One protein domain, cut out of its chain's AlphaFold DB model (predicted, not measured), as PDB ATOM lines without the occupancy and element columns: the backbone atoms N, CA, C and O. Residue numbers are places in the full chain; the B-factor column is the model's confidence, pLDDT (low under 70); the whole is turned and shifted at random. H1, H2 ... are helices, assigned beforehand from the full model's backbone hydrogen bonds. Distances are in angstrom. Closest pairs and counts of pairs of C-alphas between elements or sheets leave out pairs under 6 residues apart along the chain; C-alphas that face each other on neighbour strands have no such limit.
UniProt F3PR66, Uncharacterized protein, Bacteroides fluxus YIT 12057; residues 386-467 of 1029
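What this domain is: This is residues 386 to 467 of the 1029 residues of an uncharacterized protein of Bacteroides fluxus YIT 12057 (UniProt F3PR66). Three helices, H2, H3 and H4, make a small up-and-down bundle in the middle, each running against the one before it, with their centres in a triangle. H1 packs on H2 at one end of the longest axis, and the short H5 lies beyond H4 at the other end. The printed part has 82 residues with five named helices, H1 to H5 in chain order, and no named strand; the class is all helix. It is compact, with a radius of gyration of the C-alphas of 13.2 A, and its spans of 42 by 28 by 20 A make it only just elongated.

Where its parts are: H1 is residues 387 to 396, 14.2 A long, beginning at C-alpha 387 at (-49.456, -38.403, 25.670). H2 is residues 402 to 412, 15.9 A long, and H3 is residues 418 to 429, 16.3 A long. H4, the longest, is residues 435 to 449, 20.5 A from C-alpha 435 at (-34.253, -20.984, 47.739). H5 is residues 459 to 463, 6.1 A long, ending at C-alpha 463 at (-35.925, -9.675, 49.665).

How they stand to each other: H2 is the hub and touches H1, H3 and H4. H2 and H3 form a helical hairpin at a shallow tilt of 34.6 degrees, only just short of steep; their closest C-alphas, of Ala 408 and Ala 420, are 5.1 A apart. H3 and H4 form another, at a shallow tilt of 27 degrees, with the C-alphas of Ile 428 and Arg 438 closest at 5.2 A. H2 and H4 touch and run the same way at a shallow tilt of 20 degrees, the C-alphas of Val 405 and Ala 441 closest at 5.8 A. H1 touches H2 at a steep tilt of 45 degrees, opposite ways, the C-alphas of Ile 394 and Val 411 closest at 6.9 A. H5 is close to H4 but not clearly touching, the C-alphas of Phe 439 and Phe 461 closest at 6.8 A. H1 and H5 are apart. In H1, H2, H3, H4 and H5 every O i to N i+4 pair is within hydrogen-bond range.

The domain as a whole: The two C-alphas farthest apart, of Asp 388 and Glu 463, are 42.2 A apart. The printed part has no cut. No link is long: the link from H4 to H5, of 9 residues, is short, and the other three are tight. Mean pLDDT of the printed part is 87.0, and residues 452 and 463 to 465 are under 70.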
ATOM      1  N   GLU A 386     -46.440 -38.903  22.670       94.50
ATOM      2  CA  GLU A 386     -47.089 -40.124  23.171       94.50
ATOM      3  C   GLU A 386     -47.787 -39.819  24.511       94.50
ATOM      4  O   GLU A 386     -47.344 -40.249  25.583       94.50
ATOM      5  N   PHE A 387     -48.831 -38.983  24.471       95.44
ATOM      6  CA  PHE A 387     -49.456 -38.403  25.670       95.44
ATOM      7  C   PHE A 387     -50.175 -39.420  26.569       95.44
ATOM      8  O   PHE A 387     -50.253 -39.213  27.778       95.44
ATOM      9  N   ASP A 388     -50.649 -40.529  26.010       94.94
ATOM     10  CA  ASP A 388     -51.202 -41.674  26.740       94.94
ATOM     11  C   ASP A 388     -50.135 -42.338  27.622       94.94
ATOM     12  O   ASP A 388     -50.290 -42.432  28.839       94.94
ATOM     13  N   LYS A 389     -48.990 -42.696  27.033       94.56
ATOM     14  CA  LYS A 389     -47.853 -43.297  27.742       94.56
ATOM     15  C   LYS A 389     -47.250 -42.316  28.739       94.56
ATOM     16  O   LYS A 389     -46.846 -42.710  29.830       94.56
ATOM     17  N   MET A 390     -47.183 -41.032  28.379       94.69
ATOM     18  CA  MET A 390     -46.768 -39.966  29.290       94.69
ATOM     19  C   MET A 390     -47.668 -39.941  30.534       94.69
ATOM     20  O   MET A 390     -47.168 -39.924  31.658       94.69
ATOM     21  N   PHE A 391     -48.987 -39.982  30.338       94.88
ATOM     22  CA  PHE A 391     -49.970 -39.978  31.415       94.88
ATOM     23  C   PHE A 391     -49.892 -41.237  32.293       94.88
ATOM     24  O   PHE A 391     -49.914 -41.126  33.521       94.88
ATOM     25  N   GLU A 392     -49.734 -42.423  31.699       94.56
ATOM     26  CA  GLU A 392     -49.517 -43.680  32.431       94.56
ATOM     27  C   GLU A 392     -48.293 -43.604  33.352       94.56
ATOM     28  O   GLU A 392     -48.386 -43.912  34.542       94.56
ATOM     29  N   LEU A 393     -47.156 -43.135  32.823       94.19
ATOM     30  CA  LEU A 393     -45.918 -42.992  33.588       94.19
ATOM     31  C   LEU A 393     -46.067 -41.985  34.733       94.19
ATOM     32  O   LEU A 393     -45.644 -42.265  35.852       94.19
ATOM     33  N   ILE A 394     -46.712 -40.841  34.487       94.19
ATOM     34  CA  ILE A 394     -46.959 -39.822  35.518       94.19
ATOM     35  C   ILE A 394     -47.814 -40.380  36.663       94.19
ATOM     36  O   ILE A 394     -47.526 -40.109  37.831       94.19
ATOM     37  N   ASN A 395     -48.856 -41.157  36.351       92.19
ATOM     38  CA  ASN A 395     -49.726 -41.749  37.370       92.19
ATOM     39  C   ASN A 395     -49.010 -42.850  38.172       92.19
ATOM     40  O   ASN A 395     -49.265 -42.984  39.366       92.19
ATOM     41  N   ALA A 396     -48.102 -43.604  37.546       91.38
ATOM     42  CA  ALA A 396     -47.304 -44.635  38.216       91.38
ATOM     43  C   ALA A 396     -46.139 -44.070  39.053       91.38
ATOM     44  O   ALA A 396     -45.631 -44.742  39.950       91.38
ATOM     45  N   TRP A 397     -45.694 -42.846  38.764       93.50
ATOM     46  CA  TRP A 397     -44.537 -42.234  39.410       93.50
ATOM     47  C   TRP A 397     -44.885 -41.669  40.792       93.50
ATOM     48  O   TRP A 397     -45.763 -40.815  40.900       93.50
ATOM     49  N   ASN A 398     -44.178 -42.076  41.853       90.50
ATOM     50  CA  ASN A 398     -44.355 -41.535  43.209       90.50
ATOM     51  C   ASN A 398     -43.080 -40.827  43.721       90.50
ATOM     52  O   ASN A 398     -42.346 -41.412  44.522       90.50
ATOM     53  N   PRO A 399     -42.792 -39.608  43.230       92.06
ATOM     54  CA  PRO A 399     -41.556 -38.895  43.534       92.06
ATOM     55  C   PRO A 399     -41.554 -38.195  44.889       92.06
ATOM     56  O   PRO A 399     -42.605 -37.789  45.393       92.06
ATOM     57  N   ASN A 400     -40.348 -37.912  45.389       84.81
ATOM     58  CA  ASN A 400     -40.114 -37.046  46.547       84.81
ATOM     59  C   ASN A 400     -39.275 -35.803  46.188       84.81
ATOM     60  O   ASN A 400     -38.541 -35.776  45.200       84.81
ATOM     61  N   GLY A 401     -39.345 -34.767  47.029       89.62
ATOM     62  CA  GLY A 401     -38.515 -33.566  46.889       89.62
ATOM     63  C   GLY A 401     -38.837 -32.755  45.627       89.62
ATOM     64  O   GLY A 401     -40.003 -32.550  45.286       89.62
ATOM     65  N   ILE A 402     -37.798 -32.289  44.925       90.88
ATOM     66  CA  ILE A 402     -37.943 -31.454  43.719       90.88
ATOM     67  C   ILE A 402     -38.679 -32.184  42.587       90.88
ATOM     68  O   ILE A 402     -39.347 -31.573  41.755       90.88
ATOM     69  N   TRP A 403     -38.623 -33.514  42.570       93.25
ATOM     70  CA  TRP A 403     -39.314 -34.333  41.582       93.25
ATOM     71  C   TRP A 403     -40.836 -34.282  41.746       93.25
ATOM     72  O   TRP A 403     -41.554 -34.277  40.745       93.25
ATOM     73  N   SER A 404     -41.342 -34.135  42.978       91.88
ATOM     74  CA  SER A 404     -42.771 -33.913  43.241       91.88
ATOM     75  C   SER A 404     -43.252 -32.587  42.644       91.88
ATOM     76  O   SER A 404     -44.353 -32.516  42.102       91.88
ATOM     77  N   VAL A 405     -42.397 -31.558  42.663       92.88
ATOM     78  CA  VAL A 405     -42.662 -30.259  42.026       92.88
ATOM     79  C   VAL A 405     -42.754 -30.399  40.507       92.88
ATOM     80  O   VAL A 405     -43.726 -29.945  39.903       92.88
ATOM     81  N   LYS A 406     -41.790 -31.086  39.882       92.75
ATOM     82  CA  LYS A 406     -41.797 -31.336  38.430       92.75
ATOM     83  C   LYS A 406     -43.010 -32.159  38.000       92.75
ATOM     84  O   LYS A 406     -43.656 -31.830  37.006       92.75
ATOM     85  N   LYS A 407     -43.359 -33.201  38.767       92.62
ATOM     86  CA  LYS A 407     -44.561 -34.010  38.532       92.62
ATOM     87  C   LYS A 407     -45.823 -33.151  38.556       92.62
ATOM     88  O   LYS A 407     -46.672 -33.339  37.694       92.62
ATOM     89  N   ALA A 408     -45.950 -32.210  39.491       90.94
ATOM     90  CA  ALA A 408     -47.154 -31.392  39.610       90.94
ATOM     91  C   ALA A 408     -47.454 -30.578  38.342       90.94
ATOM     92  O   ALA A 408     -48.602 -30.553  37.901       90.94
ATOM     93  N   LEU A 409     -46.435 -29.982  37.707       87.94
ATOM     94  CA  LEU A 409     -46.645 -29.270  36.442       87.94
ATOM     95  C   LEU A 409     -47.026 -30.223  35.299       87.94
ATOM     96  O   LEU A 409     -47.886 -29.897  34.484       87.94
ATOM     97  N   LEU A 410     -46.425 -31.415  35.253       90.31
ATOM     98  CA  LEU A 410     -46.742 -32.423  34.240       90.31
ATOM     99  C   LEU A 410     -48.165 -32.977  34.399       90.31
ATOM    100  O   LEU A 410     -48.867 -33.119  33.405       90.31
ATOM    101  N   VAL A 411     -48.611 -33.245  35.631       89.56
ATOM    102  CA  VAL A 411     -49.995 -33.658  35.935       89.56
ATOM    103  C   VAL A 411     -50.976 -32.571  35.514       89.56
ATOM    104  O   VAL A 411     -51.996 -32.869  34.889       89.56
ATOM    105  N   TYR A 412     -50.630 -31.313  35.801       86.50
ATOM    106  CA  TYR A 412     -51.460 -30.169  35.465       86.50
ATOM    107  C   TYR A 412     -51.811 -30.094  33.968       86.50
ATOM    108  O   TYR A 412     -52.925 -29.693  33.632       86.50
ATOM    109  N   LEU A 413     -50.907 -30.509  33.066       85.12
ATOM    110  CA  LEU A 413     -51.177 -30.533  31.617       85.12
ATOM    111  C   LEU A 413     -52.443 -31.331  31.257       85.12
ATOM    112  O   LEU A 413     -53.076 -31.049  30.241       85.12
ATOM    113  N   PHE A 414     -52.813 -32.302  32.092       86.56
ATOM    114  CA  PHE A 414     -53.980 -33.159  31.906       86.56
ATOM    115  C   PHE A 414     -55.140 -32.759  32.820       86.56
ATOM    116  O   PHE A 414     -56.291 -32.727  32.384       86.56
ATOM    117  N   ARG A 415     -54.856 -32.491  34.102       85.56
ATOM    118  CA  ARG A 415     -55.874 -32.188  35.116       85.56
ATOM    119  C   ARG A 415     -55.298 -31.447  36.317       85.56
ATOM    120  O   ARG A 415     -54.136 -31.615  36.668       85.56
ATOM    121  N   ARG A 416     -56.159 -30.724  37.034       84.38
ATOM    122  CA  ARG A 416     -55.848 -30.272  38.396       84.38
ATOM    123  C   ARG A 416     -55.832 -31.471  39.349       84.38
ATOM    124  O   ARG A 416     -56.726 -32.312  39.290       84.38
ATOM    125  N   ASP A 417     -54.838 -31.516  40.231       87.94
ATOM    126  CA  ASP A 417     -54.615 -32.615  41.173       87.94
ATOM    127  C   ASP A 417     -54.179 -32.055  42.536       87.94
ATOM    128  O   ASP A 417     -53.124 -31.428  42.661       87.94
ATOM    129  N   GLU A 418     -55.035 -32.211  43.550       88.75
ATOM    130  CA  GLU A 418     -54.814 -31.633  44.884       88.75
ATOM    131  C   GLU A 418     -53.667 -32.315  45.637       88.75
ATOM    132  O   GLU A 418     -52.943 -31.649  46.375       88.75
ATOM    133  N   ASP A 419     -53.446 -33.614  45.429       88.19
ATOM    134  CA  ASP A 419     -52.363 -34.347  46.090       88.19
ATOM    135  C   ASP A 419     -50.998 -33.901  45.551       88.19
ATOM    136  O   ASP A 419     -50.047 -33.682  46.317       88.19
ATOM    137  N   ALA A 420     -50.912 -33.668  44.237       89.00
ATOM    138  CA  ALA A 420     -49.744 -33.054  43.624       89.00
ATOM    139  C   ALA A 420     -49.500 -31.638  44.177       89.00
ATOM    140  O   ALA A 420     -48.380 -31.328  44.585       89.00
ATOM    141  N   LEU A 421     -50.538 -30.795  44.266       91.25
ATOM    142  CA  LEU A 421     -50.429 -29.443  44.833       91.25
ATOM    143  C   LEU A 421     -49.998 -29.461  46.309       91.25
ATOM    144  O   LEU A 421     -49.135 -28.675  46.702       91.25
ATOM    145  N   ASN A 422     -50.538 -30.373  47.119       91.56
ATOM    146  CA  ASN A 422     -50.142 -30.555  48.517       91.56
ATOM    147  C   ASN A 422     -48.661 -30.934  48.643       91.56
ATOM    148  O   ASN A 422     -47.956 -30.391  49.496       91.56
ATOM    149  N   SER A 423     -48.163 -31.790  47.749       91.81
ATOM    150  CA  SER A 423     -46.745 -32.162  47.701       91.81
ATOM    151  C   SER A 423     -45.849 -30.961  47.373       91.81
ATOM    152  O   SER A 423     -44.813 -30.765  48.009       91.81
ATOM    153  N   VAL A 424     -46.264 -30.102  46.431       93.88
ATOM    154  CA  VAL A 424     -45.539 -28.854  46.124       93.88
ATOM    155  C   VAL A 424     -45.573 -27.885  47.303       93.88
ATOM    156  O   VAL A 424     -44.550 -27.294  47.638       93.88
ATOM    157  N   LYS A 425     -46.716 -27.752  47.980       93.19
ATOM    158  CA  LYS A 425     -46.841 -26.920  49.182       93.19
ATOM    159  C   LYS A 425     -45.878 -27.369  50.283       93.19
ATOM    160  O   LYS A 425     -45.139 -26.542  50.810       93.19
ATOM    161  N   MET A 426     -45.819 -28.671  50.568       92.94
ATOM    162  CA  MET A 426     -44.850 -29.226  51.519       92.94
ATOM    163  C   MET A 426     -43.400 -28.916  51.118       92.94
ATOM    164  O   MET A 426     -42.574 -28.610  51.977       92.94
ATOM    165  N   PHE A 427     -43.085 -28.960  49.818       94.62
ATOM    166  CA  PHE A 427     -41.759 -28.601  49.314       94.62
ATOM    167  C   PHE A 427     -41.431 -27.112  49.525       94.62
ATOM    168  O   PHE A 427     -40.317 -26.785  49.936       94.62
ATOM    169  N   ILE A 428     -42.393 -26.212  49.289       92.69
ATOM    170  CA  ILE A 428     -42.244 -24.760  49.496       92.69
ATOM    171  C   ILE A 428     -42.027 -24.427  50.981       92.69
ATOM    172  O   ILE A 428     -41.203 -23.567  51.306       92.69
ATOM    173  N   GLU A 429     -42.751 -25.096  51.881       89.94
ATOM    174  CA  GLU A 429     -42.693 -24.863  53.332       89.94
ATOM    175  C   GLU A 429     -41.395 -25.393  53.973       89.94
ATOM    176  O   GLU A 429     -40.952 -24.871  55.001       89.94
ATOM    177  N   ASN A 430     -40.743 -26.387  53.359       89.69
ATOM    178  CA  ASN A 430     -39.481 -26.928  53.851       89.69
ATOM    179  C   ASN A 430     -38.289 -26.001  53.533       89.69
ATOM    180  O   ASN A 430     -37.707 -26.036  52.451       89.69
ATOM    181  N   LYS A 431     -37.867 -25.226  54.538       83.69
ATOM    182  CA  LYS A 431     -36.750 -24.263  54.460       83.69
ATOM    183  C   LYS A 431     -35.350 -24.883  54.317       83.69
ATOM    184  O   LYS A 431     -34.382 -24.140  54.242       83.69
ATOM    185  N   THR A 432     -35.222 -26.212  54.328       83.94
ATOM    186  CA  THR A 432     -33.938 -26.884  54.039       83.94
ATOM    187  C   THR A 432     -33.666 -27.023  52.538       83.94
ATOM    188  O   THR A 432     -32.518 -27.222  52.149       83.94
ATOM    189  N   ASN A 433     -34.700 -26.892  51.700       87.25
ATOM    190  CA  ASN A 433     -34.572 -26.891  50.243       87.25
ATOM    191  C   ASN A 433     -33.908 -25.595  49.747       87.25
ATOM    192  O   ASN A 433     -34.054 -24.546  50.376       87.25
ATOM    193  N   SER A 434     -33.235 -25.647  48.590       86.81
ATOM    194  CA  SER A 434     -32.627 -24.459  47.971       86.81
ATOM    195  C   SER A 434     -33.678 -23.374  47.710       86.81
ATOM    196  O   SER A 434     -34.762 -23.658  47.197       86.81
ATOM    197  N   GLU A 435     -33.354 -22.113  48.007       86.31
ATOM    198  CA  GLU A 435     -34.253 -20.984  47.739       86.31
ATOM    199  C   GLU A 435     -34.603 -20.870  46.244       86.31
ATOM    200  O   GLU A 435     -35.749 -20.569  45.907       86.31
ATOM    201  N   ASN A 436     -33.665 -21.198  45.344       87.19
ATOM    202  CA  ASN A 436     -33.901 -21.211  43.896       87.19
ATOM    203  C   ASN A 436     -34.970 -22.255  43.512       87.19
ATOM    204  O   ASN A 436     -35.854 -21.992  42.697       87.19
ATOM    205  N   GLU A 437     -34.912 -23.444  44.113       91.31
ATOM    206  CA  GLU A 437     -35.900 -24.505  43.890       91.31
ATOM    207  C   GLU A 437     -37.252 -24.171  44.519       91.31
ATOM    208  O   GLU A 437     -38.288 -24.423  43.905       91.31
ATOM    209  N   ARG A 438     -37.257 -23.561  45.710       91.88
ATOM    210  CA  ARG A 438     -38.481 -23.076  46.366       91.88
ATOM    211  C   ARG A 438     -39.163 -21.984  45.539       91.88
ATOM    212  O   ARG A 438     -40.392 -21.983  45.461       91.88
ATOM    213  N   PHE A 439     -38.411 -21.110  44.865       90.75
ATOM    214  CA  PHE A 439     -38.980 -20.114  43.953       90.75
ATOM    215  C   PHE A 439     -39.622 -20.793  42.730       90.75
ATOM    216  O   PHE A 439     -40.798 -20.563  42.443       90.75
ATOM    217  N   VAL A 440     -38.922 -21.720  42.065       90.75
ATOM    218  CA  VAL A 440     -39.506 -22.495  40.950       90.75
ATOM    219  C   VAL A 440     -40.763 -23.259  41.390       90.75
ATOM    220  O   VAL A 440     -41.776 -23.228  40.692       90.75
ATOM    221  N   ALA A 441     -40.745 -23.881  42.572       93.25
ATOM    222  CA  ALA A 441     -41.906 -24.567  43.134       93.25
ATOM    223  C   ALA A 441     -43.081 -23.620  43.403       93.25
ATOM    224  O   ALA A 441     -44.227 -23.965  43.119       93.25
ATOM    225  N   THR A 442     -42.799 -22.411  43.888       91.19
ATOM    226  CA  THR A 442     -43.801 -21.360  44.109       91.19
ATOM    227  C   THR A 442     -44.447 -20.923  42.795       91.19
ATOM    228  O   THR A 442     -45.674 -20.840  42.710       91.19
ATOM    229  N   LEU A 443     -43.639 -20.712  41.749       88.69
ATOM    230  CA  LEU A 443     -44.123 -20.395  40.406       88.69
ATOM    231  C   LEU A 443     -45.031 -21.516  39.875       88.69
ATOM    232  O   LEU A 443     -46.153 -21.247  39.450       88.69
ATOM    233  N   ILE A 444     -44.587 -22.774  39.965       89.69
ATOM    234  CA  ILE A 444     -45.364 -23.947  39.536       89.69
ATOM    235  C   ILE A 444     -46.664 -24.084  40.337       89.69
ATOM    236  O   ILE A 444     -47.701 -24.369  39.743       89.69
ATOM    237  N   TYR A 445     -46.657 -23.846  41.650       91.06
ATOM    238  CA  TYR A 445     -47.872 -23.902  42.468       91.06
ATOM    239  C   TYR A 445     -48.889 -22.835  42.048       91.06
ATOM    240  O   TYR A 445     -50.071 -23.132  41.856       91.06
ATOM    241  N   ASN A 446     -48.442 -21.588  41.881       86.69
ATOM    242  CA  ASN A 446     -49.312 -20.488  41.463       86.69
ATOM    243  C   ASN A 446     -49.944 -20.764  40.091       86.69
ATOM    244  O   ASN A 446     -51.122 -20.485  39.879       86.69
ATOM    245  N   ILE A 447     -49.175 -21.380  39.194       82.50
ATOM    246  CA  ILE A 447     -49.598 -21.821  37.867       82.50
ATOM    247  C   ILE A 447     -50.614 -22.975  37.956       82.50
ATOM    248  O   ILE A 447     -51.714 -22.882  37.411       82.50
ATOM    249  N   ALA A 448     -50.279 -24.048  38.674       84.38
ATOM    250  CA  ALA A 448     -51.072 -25.274  38.717       84.38
ATOM    251  C   ALA A 448     -52.349 -25.159  39.573       84.38
ATOM    252  O   ALA A 448     -53.321 -25.877  39.335       84.38
ATOM    253  N   SER A 449     -52.372 -24.253  40.555       84.62
ATOM    254  CA  SER A 449     -53.535 -24.036  41.430       84.62
ATOM    255  C   SER A 449     -54.700 -23.319  40.738       84.62
ATOM    256  O   SER A 449     -55.841 -23.468  41.181       84.62
ATOM    257  N   GLN A 450     -54.432 -22.552  39.668       76.38
ATOM    258  CA  GLN A 450     -55.400 -21.700  38.953       76.38
ATOM    259  C   GLN A 450     -56.176 -20.717  39.857       76.38
ATOM    260  O   GLN A 450     -57.281 -20.292  39.517       76.38
ATOM    261  N   GLN A 451     -55.634 -20.360  41.024       79.06
ATOM    262  CA  GLN A 451     -56.302 -19.453  41.960       79.06
ATOM    263  C   GLN A 451     -55.974 -17.990  41.637       79.06
ATOM    264  O   GLN A 451     -54.825 -17.644  41.353       79.06
ATOM    265  N   PHE A 452     -56.993 -17.128  41.700       68.56
ATOM    266  CA  PHE A 452     -56.839 -15.678  41.601       68.56
ATOM    267  C   PHE A 452     -57.448 -14.996  42.840       68.56
ATOM    268  O   PHE A 452     -58.632 -15.217  43.111       68.56
ATOM    269  N   PRO A 453     -56.693 -14.157  43.580       74.31
ATOM    270  CA  PRO A 453     -55.273 -13.826  43.393       74.31
ATOM    271  C   PRO A 453     -54.340 -15.029  43.628       74.31
ATOM    272  O   PRO A 453     -54.749 -16.028  44.216       74.31
ATOM    273  N   GLN A 454     -53.092 -14.932  43.150       79.25
ATOM    274  CA  GLN A 454     -52.107 -16.014  43.282       79.25
ATOM    275  C   GLN A 454     -51.858 -16.366  44.768       79.25
ATOM    276  O   GLN A 454     -51.678 -15.445  45.571       79.25
ATOM    277  N   PRO A 455     -51.824 -17.663  45.145       79.25
ATOM    278  CA  PRO A 455     -51.716 -18.093  46.546       79.25
ATOM    279  C   PRO A 455     -50.425 -17.673  47.249       79.25
ATOM    280  O   PRO A 455     -50.451 -17.319  48.428       79.25
ATOM    281  N   TYR A 456     -49.298 -17.706  46.536       83.44
ATOM    282  CA  TYR A 456     -47.997 -17.324  47.070       83.44
ATOM    283  C   TYR A 456     -47.477 -16.053  46.406       83.44
ATOM    284  O   TYR A 456     -47.563 -15.886  45.190       83.44
ATOM    285  N   LYS A 457     -46.886 -15.171  47.214       80.75
ATOM    286  CA  LYS A 457     -46.167 -13.981  46.744       80.75
ATOM    287  C   LYS A 457     -44.694 -14.311  46.513       80.75
ATOM    288  O   LYS A 457     -44.135 -15.148  47.214       80.75
ATOM    289  N   TYR A 458     -44.055 -13.589  45.596       80.69
ATOM    290  CA  TYR A 458     -42.623 -13.743  45.309       80.69
ATOM    291  C   TYR A 458     -41.717 -12.830  46.155       80.69
ATOM    292  O   TYR A 458     -40.501 -12.986  46.135       80.69
ATOM    293  N   THR A 459     -42.297 -11.916  46.948       72.44
ATOM    294  CA  THR A 459     -41.567 -10.886  47.713       72.44
ATOM    295  C   THR A 459     -40.500 -11.456  48.646       72.44
ATOM    296  O   THR A 459     -39.409 -10.906  48.720       72.44
ATOM    297  N   GLU A 460     -40.768 -12.596  49.292       76.38
ATOM    298  CA  GLU A 460     -39.804 -13.271  50.176       76.38
ATOM    299  C   GLU A 460     -38.516 -13.681  49.437       76.38
ATOM    300  O   GLU A 460     -37.430 -13.624  50.013       76.38
ATOM    301  N   PHE A 461     -38.616 -14.076  48.165       80.44
ATOM    302  CA  PHE A 461     -37.463 -14.463  47.349       80.44
ATOM    303  C   PHE A 461     -36.676 -13.236  46.881       80.44
ATOM    304  O   PHE A 461     -35.445 -13.240  46.926       80.44
ATOM    305  N   TRP A 462     -37.375 -12.158  46.513       71.12
ATOM    306  CA  TRP A 462     -36.760 -10.892  46.107       71.12
ATOM    307  C   TRP A 462     -35.992 -10.224  47.247       71.12
ATOM    308  O   TRP A 462     -34.845  -9.825  47.058       71.12
ATOM    309  N   GLU A 463     -36.578 -10.178  48.447       69.19
ATOM    310  CA  GLU A 463     -35.925  -9.675  49.665       69.19
ATOM    311  C   GLU A 463     -34.673 -10.488  50.024       69.19
ATOM    312  O   GLU A 463     -33.717  -9.961  50.592       69.19
ATOM    313  N   ARG A 464     -34.648 -11.774  49.654       68.00
ATOM    314  CA  ARG A 464     -33.494 -12.669  49.812       68.00
ATOM    315  C   ARG A 464     -32.536 -12.657  48.623       68.00
ATOM    316  O   ARG A 464     -31.553 -13.398  48.651       68.00
ATOM    317  N   GLY A 465     -32.759 -11.815  47.618       67.69
ATOM    318  CA  GLY A 465     -31.874 -11.679  46.461       67.69
ATOM    319  C   GLY A 465     -31.815 -12.920  45.566       67.69
ATOM    320  O   GLY A 465     -30.835 -13.088  44.850       67.69
ATOM    321  N   VAL A 466     -32.828 -13.790  45.617       76.50
ATOM    322  CA  VAL A 466     -32.929 -14.969  44.748       76.50
ATOM    323  C   VAL A 466     -33.295 -14.504  43.344       76.50
ATOM    324  O   VAL A 466     -34.261 -13.760  43.164       76.50
ATOM    325  N   GLU A 467     -32.530 -14.936  42.347       78.62
ATOM    326  CA  GLU A 467     -32.791 -14.574  40.956       78.62
ATOM    327  C   GLU A 467     -34.072 -15.225  40.435       78.62
ATOM    328  O   GLU A 467     -34.342 -16.407  40.675       78.62
TER     329      GLU A 467